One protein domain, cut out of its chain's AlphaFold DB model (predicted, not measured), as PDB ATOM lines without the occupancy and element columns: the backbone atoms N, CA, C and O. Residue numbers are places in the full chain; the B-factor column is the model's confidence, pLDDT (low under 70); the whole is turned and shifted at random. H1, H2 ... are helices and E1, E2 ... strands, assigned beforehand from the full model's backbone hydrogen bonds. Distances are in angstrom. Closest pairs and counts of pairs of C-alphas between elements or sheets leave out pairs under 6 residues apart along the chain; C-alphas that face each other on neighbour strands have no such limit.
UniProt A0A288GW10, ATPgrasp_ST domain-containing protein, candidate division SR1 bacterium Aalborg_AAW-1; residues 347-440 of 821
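Overview. This is residues 347 to 440 of the 821 residues of the protein "ATPgrasp_ST domain-containing protein" of candidate division SR1 bacterium Aalborg_AAW-1 (UniProt A0A288GW10). A long, strongly twisted hairpin of E1 and E2 runs through the domain, and shorter strands add to both of its sides: E3 and E6 beside E1, with E4 beyond E3, and E5 beside E2. The short helix H1 covers part of one face of this sheet, H2 only grazes the sheet near the end away from the hairpin's turn, and the long link of residues 408 to 420 loops from E4 at one edge to E5 at another. The printed part has 94 residues, with two named helices and six named strands, along the chain first E1 and E2, then H1, then E3, E4 and E5, then H2 and last E6; the class is mixed, helices and strands, and in the branched sheet the neighbour pairs E1 and E2, E1 and E3, and E3 and E4 are antiparallel, while E1 and E6, and E2 and E5, are parallel. It is compact, with a radius of gyration of the C-alphas of 12.5 A, and spans 39 by 30 by 24 A.

Along the chain. E1, residues 347 to 359, begins with C-alpha 347 at (210.486, 176.940, 149.963), measures 28.1 A and bends by 101 degrees at residue 350. E2, residues 362 to 372, measures 29.4 A and bends by 58 degrees at residue 369. H1 is residues 383 to 389, 9.8 A, with C-alpha 383 at (196.455, 183.918, 131.880). E3 is residues 393 to 398, 15.7 A, and E4 residues 405 to 407, 6.1 A. E5 is residues 421 to 424, 10.0 A, and H2 residues 426 to 429, 4.9 A. E6, residues 433 to 438, 13.9 A, ends with C-alpha 438 at (209.190, 168.657, 145.059).

Arrangement. E1 and E2 are an antiparallel hairpin, with N 355 and O 366 at 2.8 A. On the other side of E1, E3 is antiparallel beside residues 353 to 358, with N 356 and O 396 at 2.8 A, and E6 is parallel beside residues 347 to 350, with N 347 and O 433 at 2.9 A. E4 forms a hairpin with E3, with N 406 and O 397 at 2.8 A. E5 is parallel to E2, with N 422 and O 369 at 2.8 A. H1 is on the sheet at a height over the sheet of 8.9 A, over E1 and along the strands, at 13 degrees to E1 on the local plane; the closest C-alphas of E1 and H1, Tyr 357 and Leu 389, are 7.3 A apart. The closest C-alphas of E2 and H2 are those of Val 372 and Leu 429, 7.6 A apart. H1 and H2 are apart. In H1, 2 of 3 O i to N i+4 pairs are within hydrogen-bond range; H2 is too short for such a pair.

Size, cuts and confidence. The two C-alphas farthest apart, those of Asp 360 and Pro 436, are 39.2 A apart. The printed part has no cut, and its one long link is E4 to E5, with 13 residues. The mean pLDDT of the printed part is 81.1; residues 400 to 404, 418, 435 and 437 to 440 are under 70.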
ATOM      1  N   ILE A 347     211.396 177.229 151.083       82.69
ATOM      2  CA  ILE A 347     210.486 176.940 149.963       82.69
ATOM      3  C   ILE A 347     210.956 175.708 149.175       82.69
ATOM      4  O   ILE A 347     212.150 175.488 149.026       82.69
ATOM      5  N   TYR A 348     210.039 174.868 148.704       79.06
ATOM      6  CA  TYR A 348     210.306 173.672 147.896       79.06
ATOM      7  C   TYR A 348     210.389 174.019 146.407       79.06
ATOM      8  O   TYR A 348     209.863 175.045 145.984       79.06
ATOM      9  N   LEU A 349     210.973 173.133 145.589       81.19
ATOM     10  CA  LEU A 349     211.007 173.322 144.131       81.19
ATOM     11  C   LEU A 349     209.600 173.454 143.524       81.19
ATOM     12  O   LEU A 349     209.390 174.198 142.567       81.19
ATOM     13  N   SER A 350     208.637 172.746 144.118       82.06
ATOM     14  CA  SER A 350     207.208 172.934 143.889       82.06
ATOM     15  C   SER A 350     206.414 172.560 145.140       82.06
ATOM     16  O   SER A 350     206.799 171.625 145.851       82.06
ATOM     17  N   GLN A 351     205.329 173.280 145.426       77.31
ATOM     18  CA  GLN A 351     204.432 173.049 146.561       77.31
ATOM     19  C   GLN A 351     203.023 173.617 146.321       77.31
ATOM     20  O   GLN A 351     202.874 174.597 145.594       77.31
ATOM     21  N   PRO A 352     201.978 173.060 146.956       76.19
ATOM     22  CA  PRO A 352     200.659 173.686 146.965       76.19
ATOM     23  C   PRO A 352     200.670 174.997 147.769       76.19
ATOM     24  O   PRO A 352     201.363 175.108 148.783       76.19
ATOM     25  N   GLY A 353     199.865 175.968 147.340       79.75
ATOM     26  CA  GLY A 353     199.660 177.250 148.013       79.75
ATOM     27  C   GLY A 353     198.258 177.816 147.774       79.75
ATOM     28  O   GLY A 353     197.422 177.205 147.101       79.75
ATOM     29  N   ARG A 354     197.986 178.998 148.335       83.12
ATOM     30  CA  ARG A 354     196.735 179.740 148.110       83.12
ATOM     31  C   ARG A 354     197.031 181.165 147.682       83.12
ATOM     32  O   ARG A 354     197.846 181.844 148.294       83.12
ATOM     33  N   LEU A 355     196.304 181.626 146.679       86.00
ATOM     34  CA  LEU A 355     196.235 183.019 146.284       86.00
ATOM     35  C   LEU A 355     194.932 183.611 146.827       86.00
ATOM     36  O   LEU A 355     193.845 183.184 146.445       86.00
ATOM     37  N   LEU A 356     195.028 184.572 147.733       85.56
ATOM     38  CA  LEU A 356     193.889 185.291 148.286       85.56
ATOM     39  C   LEU A 356     193.836 186.667 147.642       85.56
ATOM     40  O   LEU A 356     194.866 187.318 147.512       85.56
ATOM     41  N   TYR A 357     192.653 187.115 147.252       87.44
ATOM     42  CA  TYR A 357     192.462 188.425 146.638       87.44
ATOM     43  C   TYR A 357     191.074 188.961 146.981       87.44
ATOM     44  O   TYR A 357     190.158 188.185 147.257       87.44
ATOM     45  N   PHE A 358     190.909 190.280 146.996       82.25
ATOM     46  CA  PHE A 358     189.614 190.917 147.218       82.25
ATOM     47  C   PHE A 358     189.084 191.471 145.905       82.25
ATOM     48  O   PHE A 358     189.759 192.263 145.251       82.25
ATOM     49  N   LYS A 359     187.874 191.065 145.526       83.62
ATOM     50  CA  LYS A 359     187.179 191.555 144.333       83.62
ATOM     51  C   LYS A 359     185.711 191.772 144.682       83.62
ATOM     52  O   LYS A 359     185.122 190.940 145.373       83.62
ATOM     53  N   ASP A 360     185.166 192.919 144.285       84.75
ATOM     54  CA  ASP A 360     183.780 193.327 144.564       84.75
ATOM     55  C   ASP A 360     183.433 193.294 146.066       84.75
ATOM     56  O   ASP A 360     182.414 192.753 146.490       84.75
ATOM     57  N   GLY A 361     184.356 193.774 146.909       76.62
ATOM     58  CA  GLY A 361     184.217 193.761 148.373       76.62
ATOM     59  C   GLY A 361     184.291 192.370 149.023       76.62
ATOM     60  O   GLY A 361     184.313 192.269 150.247       76.62
ATOM     61  N   LYS A 362     184.386 191.288 148.239       74.25
ATOM     62  CA  LYS A 362     184.428 189.906 148.734       74.25
ATOM     63  C   LYS A 362     185.837 189.330 148.665       74.25
ATOM     64  O   LYS A 362     186.546 189.442 147.664       74.25
ATOM     65  N   LYS A 363     186.232 188.642 149.737       79.75
ATOM     66  CA  LYS A 363     187.467 187.854 149.776       79.75
ATOM     67  C   LYS A 363     187.290 186.587 148.941       79.75
ATOM     68  O   LYS A 363     186.395 185.787 149.201       79.75
ATOM     69  N   ARG A 364     188.174 186.378 147.974       79.69
ATOM     70  CA  ARG A 364     188.255 185.175 147.144       79.69
ATOM     71  C   ARG A 364     189.545 184.426 147.464       79.69
ATOM     72  O   ARG A 364     190.568 185.030 147.787       79.69
ATOM     73  N   VAL A 365     189.486 183.101 147.401       75.56
ATOM     74  CA  VAL A 365     190.630 182.217 147.645       75.56
ATOM     75  C   VAL A 365     190.748 181.280 146.459       75.56
ATOM     76  O   VAL A 365     189.818 180.536 146.165       75.56
ATOM     77  N   LEU A 366     191.888 181.326 145.781       76.12
ATOM     78  CA  LEU A 366     192.203 180.454 144.667       76.12
ATOM     79  C   LEU A 366     193.337 179.513 145.073       76.12
ATOM     80  O   LEU A 366     194.432 179.970 145.411       76.12
ATOM     81  N   PRO A 367     193.109 178.199 145.056       71.38
ATOM     82  CA  PRO A 367     194.176 177.253 145.293       71.38
ATOM     83  C   PRO A 367     195.099 177.154 144.065       71.38
ATOM     84  O   PRO A 367     194.628 177.123 142.929       71.38
ATOM     85  N   ILE A 368     196.415 177.134 144.291       81.31
ATOM     86  CA  ILE A 368     197.428 177.215 143.228       81.31
ATOM     87  C   ILE A 368     198.617 176.283 143.506       81.31
ATOM     88  O   ILE A 368     198.889 175.924 144.653       81.31
ATOM     89  N   THR A 369     199.352 175.906 142.459       81.00
ATOM     90  CA  THR A 369     200.681 175.284 142.591       81.00
ATOM     91  C   THR A 369     201.748 176.369 142.516       81.00
ATOM     92  O   THR A 369     201.787 177.128 141.552       81.00
ATOM     93  N   ILE A 370     202.619 176.437 143.519       87.38
ATOM     94  CA  ILE A 370     203.786 177.316 143.543       87.38
ATOM     95  C   ILE A 370     204.984 176.507 143.077       87.38
ATOM     96  O   ILE A 370     205.285 175.472 143.663       87.38
ATOM     97  N   SER A 371     205.691 176.993 142.071       88.00
ATOM     98  CA  SER A 371     206.979 176.447 141.648       88.00
ATOM     99  C   SER A 371     208.042 177.532 141.719       88.00
ATOM    100  O   SER A 371     207.732 178.720 141.660       88.00
ATOM    101  N   VAL A 372     209.302 177.144 141.860       89.06
ATOM    102  CA  VAL A 372     210.419 178.096 141.910       89.06
ATOM    103  C   VAL A 372     211.225 178.008 140.625       89.06
ATOM    104  O   VAL A 372     211.433 176.923 140.086       89.06
ATOM    105  N   SER A 373     211.684 179.150 140.129       87.94
ATOM    106  CA  SER A 373     212.617 179.206 139.010       87.94
ATOM    107  C   SER A 373     213.714 180.206 139.324       87.94
ATOM    108  O   SER A 373     213.454 181.379 139.594       87.94
ATOM    109  N   ILE A 374     214.956 179.732 139.269       83.44
ATOM    110  CA  ILE A 374     216.134 180.595 139.355       83.44
ATOM    111  C   ILE A 374     216.429 181.278 138.016       83.44
ATOM    112  O   ILE A 374     217.155 182.263 137.987       83.44
ATOM    113  N   ASP A 375     215.849 180.830 136.909       86.62
ATOM    114  CA  ASP A 375     216.080 181.441 135.595       86.62
ATOM    115  C   ASP A 375     215.193 182.671 135.391       86.62
ATOM    116  O   ASP A 375     215.589 183.652 134.763       86.62
ATOM    117  N   LYS A 376     214.005 182.674 136.007       88.06
ATOM    118  CA  LYS A 376     213.067 183.795 135.929       88.06
ATOM    119  C   LYS A 376     213.406 184.880 136.951       88.06
ATOM    120  O   LYS A 376     213.523 184.631 138.149       88.06
ATOM    121  N   LYS A 377     213.513 186.130 136.486       89.94
ATOM    122  CA  LYS A 377     213.756 187.298 137.356       89.94
ATOM    123  C   LYS A 377     212.524 187.662 138.195       89.94
ATOM    124  O   LYS A 377     212.667 187.981 139.373       89.94
ATOM    125  N   ARG A 378     211.336 187.616 137.583       93.56
ATOM    126  CA  ARG A 378     210.036 188.031 138.146       93.56
ATOM    127  C   ARG A 378     209.143 186.819 138.440       93.56
ATOM    128  O   ARG A 378     209.504 185.697 138.093       93.56
ATOM    129  N   ASN A 379     207.986 187.044 139.065       93.69
ATOM    130  CA  ASN A 379     206.997 185.988 139.294       93.69
ATOM    131  C   ASN A 379     206.015 185.898 138.123       93.69
ATOM    132  O   ASN A 379     205.566 186.926 137.622       93.69
ATOM    133  N   TYR A 380     205.643 184.688 137.722       93.31
ATOM    134  CA  TYR A 380     204.789 184.451 136.557       93.31
ATOM    135  C   TYR A 380     203.597 183.568 136.905       93.31
ATOM    136  O   TYR A 380     203.662 182.782 137.847       93.31
ATOM    137  N   THR A 381     202.508 183.681 136.153       92.69
ATOM    138  CA  THR A 381     201.316 182.846 136.317       92.69
ATOM    139  C   THR A 381     200.572 182.673 134.994       92.69
ATOM    140  O   THR A 381     200.853 183.380 134.033       92.69
ATOM    141  N   SER A 382     199.640 181.722 134.939       86.94
ATOM    142  CA  SER A 382     198.789 181.494 133.767       86.94
ATOM    143  C   SER A 382     197.809 182.649 133.541       86.94
ATOM    144  O   SER A 382     197.299 183.207 134.516       86.94
ATOM    145  N   GLU A 383     197.425 182.889 132.291       85.25
ATOM    146  CA  GLU A 383     196.455 183.918 131.880       85.25
ATOM    147  C   GLU A 383     195.145 183.875 132.682       85.25
ATOM    148  O   GLU A 383     194.705 184.881 133.229       85.25
ATOM    149  N   THR A 384     194.623 182.673 132.933       82.44
ATOM    150  CA  THR A 384     193.410 182.464 133.746       82.44
ATOM    151  C   THR A 384     193.488 182.991 135.188       82.44
ATOM    152  O   THR A 384     192.460 183.248 135.814       82.44
ATOM    153  N   ILE A 385     194.691 183.122 135.763       86.12
ATOM    154  CA  ILE A 385     194.885 183.754 137.078       86.12
ATOM    155  C   ILE A 385     194.928 185.272 136.921       86.12
ATOM    156  O   ILE A 385     194.347 185.970 137.750       86.12
ATOM    157  N   ILE A 386     195.588 185.777 135.877       88.25
ATOM    158  CA  ILE A 386     195.646 187.213 135.588       88.25
ATOM    159  C   ILE A 386     194.231 187.765 135.406       88.25
ATOM    160  O   ILE A 386     193.877 188.713 136.097       88.25
ATOM    161  N   GLU A 387     193.388 187.105 134.610       85.38
ATOM    162  CA  GLU A 387     191.977 187.476 134.415       85.38
ATOM    163  C   GLU A 387     191.191 187.550 135.736       85.38
ATOM    164  O   GLU A 387     190.416 188.480 135.971       85.38
ATOM    165  N   LYS A 388     191.417 186.590 136.645       84.12
ATOM    166  CA  LYS A 388     190.784 186.579 137.977       84.12
ATOM    167  C   LYS A 388     191.258 187.735 138.857       84.12
ATOM    168  O   LYS A 388     190.477 188.238 139.666       84.12
ATOM    169  N   LEU A 389     192.518 188.139 138.709       85.38
ATOM    170  CA  LEU A 389     193.129 189.240 139.449       85.38
ATOM    171  C   LEU A 389     192.847 190.617 138.837       85.38
ATOM    172  O   LEU A 389     193.025 191.617 139.530       85.38
ATOM    173  N   THR A 390     192.376 190.703 137.591       85.06
ATOM    174  CA  THR A 390     191.974 191.972 136.975       85.06
ATOM    175  C   THR A 390     190.879 192.635 137.816       85.06
ATOM    176  O   THR A 390     189.810 192.058 138.042       85.06
ATOM    177  N   GLY A 391     191.166 193.840 138.323       80.31
ATOM    178  CA  GLY A 391     190.289 194.596 139.228       80.31
ATOM    179  C   GLY A 391     190.334 194.168 140.703       80.31
ATOM    180  O   GLY A 391     189.609 194.733 141.520       80.31
ATOM    181  N   ALA A 392     191.170 193.194 141.074       82.81
ATOM    182  CA  ALA A 392     191.323 192.763 142.460       82.81
ATOM    183  C   ALA A 392     192.279 193.674 143.254       82.81
ATOM    184  O   ALA A 392     193.276 194.170 142.733       82.81
ATOM    185  N   LYS A 393     191.998 193.853 144.548       78.06
ATOM    186  CA  LYS A 393     192.852 194.559 145.518       78.06
ATOM    187  C   LYS A 393     193.361 193.582 146.584       78.06
ATOM    188  O   LYS A 393     192.740 192.546 146.824       78.06
ATOM    189  N   ASN A 394     194.457 193.936 147.256       80.12
ATOM    190  CA  ASN A 394     195.016 193.200 148.399       80.12
ATOM    191  C   ASN A 394     195.247 191.707 148.101       80.12
ATOM    192  O   ASN A 394     194.533 190.835 148.601       80.12
ATOM    193  N   THR A 395     196.241 191.425 147.257       84.56
ATOM    194  CA  THR A 395     196.587 190.061 146.845       84.56
ATOM    195  C   THR A 395     197.625 189.458 147.788       84.56
ATOM    196  O   THR A 395     198.678 190.051 148.017       84.56
ATOM    197  N   TYR A 396     197.367 188.256 148.295       86.06
ATOM    198  CA  TYR A 396     198.250 187.530 149.205       86.06
ATOM    199  C   TYR A 396     198.557 186.145 148.650       86.06
ATOM    200  O   TYR A 396     197.643 185.409 148.280       86.06
ATOM    201  N   LEU A 397     199.829 185.760 148.647       87.31
ATOM    202  CA  LEU A 397     200.239 184.389 148.369       87.31
ATOM    203  C   LEU A 397     200.607 183.688 149.676       87.31
ATOM    204  O   LEU A 397     201.639 183.978 150.276       87.31
ATOM    205  N   GLU A 398     199.777 182.750 150.114       84.44
ATOM    206  CA  GLU A 398     200.091 181.843 151.216       84.44
ATOM    207  C   GLU A 398     200.881 180.645 150.679       84.44
ATOM    208  O   GLU A 398     200.395 179.882 149.835       84.44
ATOM    209  N   LEU A 399     202.097 180.460 151.196       76.19
ATOM    210  CA  LEU A 399     203.030 179.434 150.728       76.19
ATOM    211  C   LEU A 399     202.740 178.035 151.317       76.19
ATOM    212  O   LEU A 399     203.474 177.099 151.037       76.19
ATOM    213  N   GLY A 400     201.706 177.840 152.141       65.69
ATOM    214  CA  GLY A 400     201.357 176.529 152.719       65.69
ATOM    215  C   GLY A 400     200.991 176.590 154.207       65.69
ATOM    216  O   GLY A 400     200.285 177.496 154.632       65.69
ATOM    217  N   THR A 401     201.444 175.610 155.009       46.34
ATOM    218  CA  THR A 401     201.097 175.464 156.447       46.34
ATOM    219  C   THR A 401     201.679 176.516 157.375       46.34
ATOM    220  O   THR A 401     201.176 176.695 158.482       46.34
ATOM    221  N   ASN A 402     202.787 177.135 156.982       45.62
ATOM    222  CA  ASN A 402     203.408 178.173 157.785       45.62
ATOM    223  C   ASN A 402     202.682 179.471 157.452       45.62
ATOM    224  O   ASN A 402     202.394 179.726 156.289       45.62
ATOM    225  N   THR A 403     202.429 180.308 158.449       50.50
ATOM    226  CA  THR A 403     201.841 181.657 158.343       50.50
ATOM    227  C   THR A 403     202.634 182.635 157.451       50.50
ATOM    228  O   THR A 403     202.404 183.839 157.488       50.50
ATOM    229  N   GLN A 404     203.567 182.133 156.636       65.69
ATOM    230  CA  GLN A 404     204.322 182.863 155.630       65.69
ATOM    231  C   GLN A 404     203.406 183.233 154.467       65.69
ATOM    232  O   GLN A 404     202.974 182.393 153.669       65.69
ATOM    233  N   ARG A 405     203.132 184.531 154.399       78.94
ATOM    234  CA  ARG A 405     202.380 185.185 153.339       78.94
ATOM    235  C   ARG A 405     203.310 186.124 152.582       78.94
ATOM    236  O   ARG A 405     204.101 186.832 153.200       78.94
ATOM    237  N   ILE A 406     203.196 186.139 151.262       84.81
ATOM    238  CA  ILE A 406     203.783 187.182 150.422       84.81
ATOM    239  C   ILE A 406     202.664 188.162 150.100       84.81
ATOM    240  O   ILE A 406     201.683 187.802 149.447       84.81
ATOM    241  N   GLU A 407     202.788 189.381 150.608       85.50
ATOM    242  CA  GLU A 407     201.813 190.446 150.385       85.50
ATOM    243  C   GLU A 407     202.077 191.144 149.050       85.50
ATOM    244  O   GLU A 407     203.226 191.310 148.642       85.50
ATOM    245  N   ASN A 408     201.004 191.561 148.376       81.56
ATOM    246  CA  ASN A 408     201.033 192.355 147.146       81.56
ATOM    247  C   ASN A 408     201.954 191.776 146.062       81.56
ATOM    248  O   ASN A 408     202.696 192.496 145.387       81.56
ATOM    249  N   ILE A 409     201.905 190.453 145.895       85.94
ATOM    250  CA  ILE A 409     202.722 189.765 144.903       85.94
ATOM    251  C   ILE A 409     202.392 190.266 143.487       85.94
ATOM    252  O   ILE A 409     201.255 190.186 143.026       85.94
ATOM    253  N   LYS A 410     203.408 190.763 142.773       87.88
ATOM    254  CA  LYS A 410     203.292 191.109 141.350       87.88
ATOM    255  C   LYS A 410     203.461 189.847 140.509       87.88
ATOM    256  O   LYS A 410     204.508 189.202 140.600       87.88
ATOM    257  N   LEU A 411     202.446 189.511 139.713       90.31
ATOM    258  CA  LEU A 411     202.414 188.350 138.822       90.31
ATOM    259  C   LEU A 411     202.331 188.816 137.365       90.31
ATOM    260  O   LEU A 411     201.528 189.687 137.045       90.31
ATOM    261  N   TYR A 412     203.153 188.231 136.501       91.31
ATOM    262  CA  TYR A 412     203.163 188.494 135.061       91.31
ATOM    263  C   TYR A 412     202.570 187.302 134.304       91.31
ATOM    264  O   TYR A 412     202.740 186.160 134.736       91.31
ATOM    265  N   ASN A 413     201.883 187.557 133.189       90.62
ATOM    266  CA  ASN A 413     201.343 186.482 132.360       90.62
ATOM    267  C   ASN A 413     202.485 185.669 131.733       90.62
ATOM    268  O   ASN A 413     203.457 186.233 131.229       90.62
ATOM    269  N   ASP A 414     202.352 184.350 131.767       88.19
ATOM    270  CA  ASP A 414     203.134 183.420 130.968       88.19
ATOM    271  C   ASP A 414     202.168 182.410 130.326       88.19
ATOM    272  O   ASP A 414     201.656 181.523 131.026       88.19
ATOM    273  N   PRO A 415     201.920 182.531 129.007       79.81
ATOM    274  CA  PRO A 415     200.960 181.696 128.285       79.81
ATOM    275  C   PRO A 415     201.298 180.202 128.310       79.81
ATOM    276  O   PRO A 415     200.427 179.366 128.093       79.81
ATOM    277  N   THR A 416     202.555 179.838 128.591       82.88
ATOM    278  CA  THR A 416     203.007 178.437 128.598       82.88
ATOM    279  C   THR A 416     202.658 177.694 129.893       82.88
ATOM    280  O   THR A 416     202.826 176.475 129.984       82.88
ATOM    281  N   LEU A 417     202.175 178.398 130.926       78.69
ATOM    282  CA  LEU A 417     201.894 177.808 132.233       78.69
ATOM    283  C   LEU A 417     200.514 177.149 132.309       78.69
ATOM    284  O   LEU A 417     199.492 177.727 131.950       78.69
ATOM    285  N   LYS A 418     200.481 175.945 132.900       65.94
ATOM    286  CA  LYS A 418     199.243 175.209 133.208       65.94
ATOM    287  C   LYS A 418     198.321 176.018 134.135       65.94
ATOM    288  O   LYS A 418     198.796 176.741 135.017       65.94
ATOM    289  N   LYS A 419     197.003 175.807 133.994       70.25
ATOM    290  CA  LYS A 419     195.940 176.421 134.818       70.25
ATOM    291  C   LYS A 419     196.279 176.329 136.318       70.25
ATOM    292  O   LYS A 419     196.648 175.265 136.808       70.25
ATOM    293  N   ASN A 420     196.129 177.441 137.040       75.88
ATOM    294  CA  ASN A 420     196.357 177.572 138.487       75.88
ATOM    295  C   ASN A 420     197.819 177.388 138.977       75.88
ATOM    296  O   ASN A 420     198.045 176.878 140.078       75.88
ATOM    297  N   THR A 421     198.823 177.819 138.201       84.25
ATOM    298  CA  THR A 421     200.251 177.765 138.596       84.25
ATOM    299  C   THR A 421     200.849 179.160 138.790       84.25
ATOM    300  O   THR A 421     200.610 180.055 137.980       84.25
ATOM    301  N   ILE A 422     201.667 179.346 139.829       90.94
ATOM    302  CA  ILE A 422     202.508 180.529 140.048       90.94
ATOM    303  C   ILE A 422     203.973 180.089 140.099       90.94
ATOM    304  O   ILE A 422     204.335 179.216 140.884       90.94
ATOM    305  N   ILE A 423     204.828 180.714 139.295       91.12
ATOM    306  CA  ILE A 423     206.281 180.572 139.384       91.12
ATOM    307  C   ILE A 423     206.847 181.764 140.145       91.12
ATOM    308  O   ILE A 423     206.655 182.904 139.729       91.12
ATOM    309  N   LEU A 424     207.577 181.506 141.227       92.62
ATOM    310  CA  LEU A 424     208.351 182.521 141.932       92.62
ATOM    311  C   LEU A 424     209.743 182.642 141.315       92.62
ATOM    312  O   LEU A 424     210.439 181.640 141.143       92.62
ATOM    313  N   GLY A 425     210.125 183.872 140.980       90.50
ATOM    314  CA  GLY A 425     211.427 184.194 140.399       90.50
ATOM    315  C   GLY A 425     212.454 184.653 141.433       90.50
ATOM    316  O   GLY A 425     212.126 184.905 142.596       90.50
ATOM    317  N   LYS A 426     213.701 184.837 140.985       88.56
ATOM    318  CA  LYS A 426     214.862 185.256 141.798       88.56
ATOM    319  C   LYS A 426     214.573 186.404 142.773       88.56
ATOM    320  O   LYS A 426     215.024 186.349 143.912       88.56
ATOM    321  N   GLN A 427     213.821 187.427 142.354       87.38
ATOM    322  CA  GLN A 427     213.527 188.593 143.203       87.38
ATOM    323  C   GLN A 427     212.746 188.249 144.472       87.38
ATOM    324  O   GLN A 427     212.970 188.880 145.499       87.38
ATOM    325  N   THR A 428     211.857 187.263 144.395       87.62
ATOM    326  CA  THR A 428     211.072 186.786 145.538       87.62
ATOM    327  C   THR A 428     211.832 185.710 146.306       87.62
ATOM    328  O   THR A 428     211.759 185.646 147.526       87.62
ATOM    329  N   LEU A 429     212.588 184.863 145.598       86.56
ATOM    330  CA  LEU A 429     213.304 183.729 146.187       86.56
ATOM    331  C   LEU A 429     214.507 184.125 147.048       86.56
ATOM    332  O   LEU A 429     214.936 183.311 147.859       86.56
ATOM    333  N   LYS A 430     215.035 185.348 146.913       83.81
ATOM    334  CA  LYS A 430     216.162 185.850 147.723       83.81
ATOM    335  C   LYS A 430     215.922 185.747 149.239       83.81
ATOM    336  O   LYS A 430     216.877 185.600 149.993       83.81
ATOM    337  N   ASP A 431     214.658 185.783 149.664       80.69
ATOM    338  CA  ASP A 431     214.250 185.760 151.073       80.69
ATOM    339  C   ASP A 431     213.931 184.332 151.581       80.69
ATOM    340  O   ASP A 431     213.427 184.159 152.697       80.69
ATOM    341  N   PHE A 432     214.211 183.297 150.771       80.25
ATOM    342  CA  PHE A 432     213.889 181.896 151.052       80.25
ATOM    343  C   PHE A 432     215.079 180.951 150.863       80.25
ATOM    344  O   PHE A 432     215.815 181.009 149.882       80.25
ATOM    345  N   PHE A 433     215.192 179.967 151.754       77.69
ATOM    346  CA  PHE A 433     216.053 178.808 151.558       77.69
ATOM    347  C   PHE A 433     215.347 177.766 150.678       77.69
ATOM    348  O   PHE A 433     214.317 177.204 151.067       77.69
ATOM    349  N   ILE A 434     215.890 177.496 149.488       79.50
ATOM    350  CA  ILE A 434     215.294 176.548 148.539       79.50
ATOM    351  C   ILE A 434     215.646 175.116 148.952       79.50
ATOM    352  O   ILE A 434     216.804 174.706 148.956       79.50
ATOM    353  N   ILE A 435     214.626 174.325 149.272       69.88
ATOM    354  CA  ILE A 435     214.742 172.889 149.487       69.88
ATOM    355  C   ILE A 435     214.687 172.215 148.106       69.88
ATOM    356  O   ILE A 435     213.643 172.300 147.451       69.88
ATOM    357  N   PRO A 436     215.743 171.493 147.671       72.75
ATOM    358  CA  PRO A 436     215.826 170.859 146.351       72.75
ATOM    359  C   PRO A 436     214.978 169.577 146.294       72.75
ATOM    360  O   PRO A 436     215.464 168.470 146.085       72.75
ATOM    361  N   SER A 437     213.685 169.704 146.574       65.81
ATOM    362  CA  SER A 437     212.716 168.619 146.501       65.81
ATOM    363  C   SER A 437     211.354 169.168 146.108       65.81
ATOM    364  O   SER A 437     210.996 170.279 146.498       65.81
ATOM    365  N   TYR A 438     210.589 168.379 145.362       67.75
ATOM    366  CA  TYR A 438     209.190 168.657 145.059       67.75
ATOM    367  C   TYR A 438     208.330 168.158 146.220       67.75
ATOM    368  O   TYR A 438     208.452 167.002 146.642       67.75
ATOM    369  N   LYS A 439     207.458 169.010 146.758       66.75
ATOM    370  CA  LYS A 439     206.433 168.578 147.705       66.75
ATOM    371  C   LYS A 439     205.348 167.874 146.889       66.75
ATOM    372  O   LYS A 439     204.764 168.485 146.000       66.75
ATOM    373  N   SER A 440     205.162 166.574 147.129       56.84
ATOM    374  CA  SER A 440     204.332 165.695 146.294       56.84
ATOM    375  C   SER A 440     202.952 166.296 146.027       56.84
ATOM    376  O   SER A 440     202.235 166.621 146.974       56.84
TER     377      SER A 440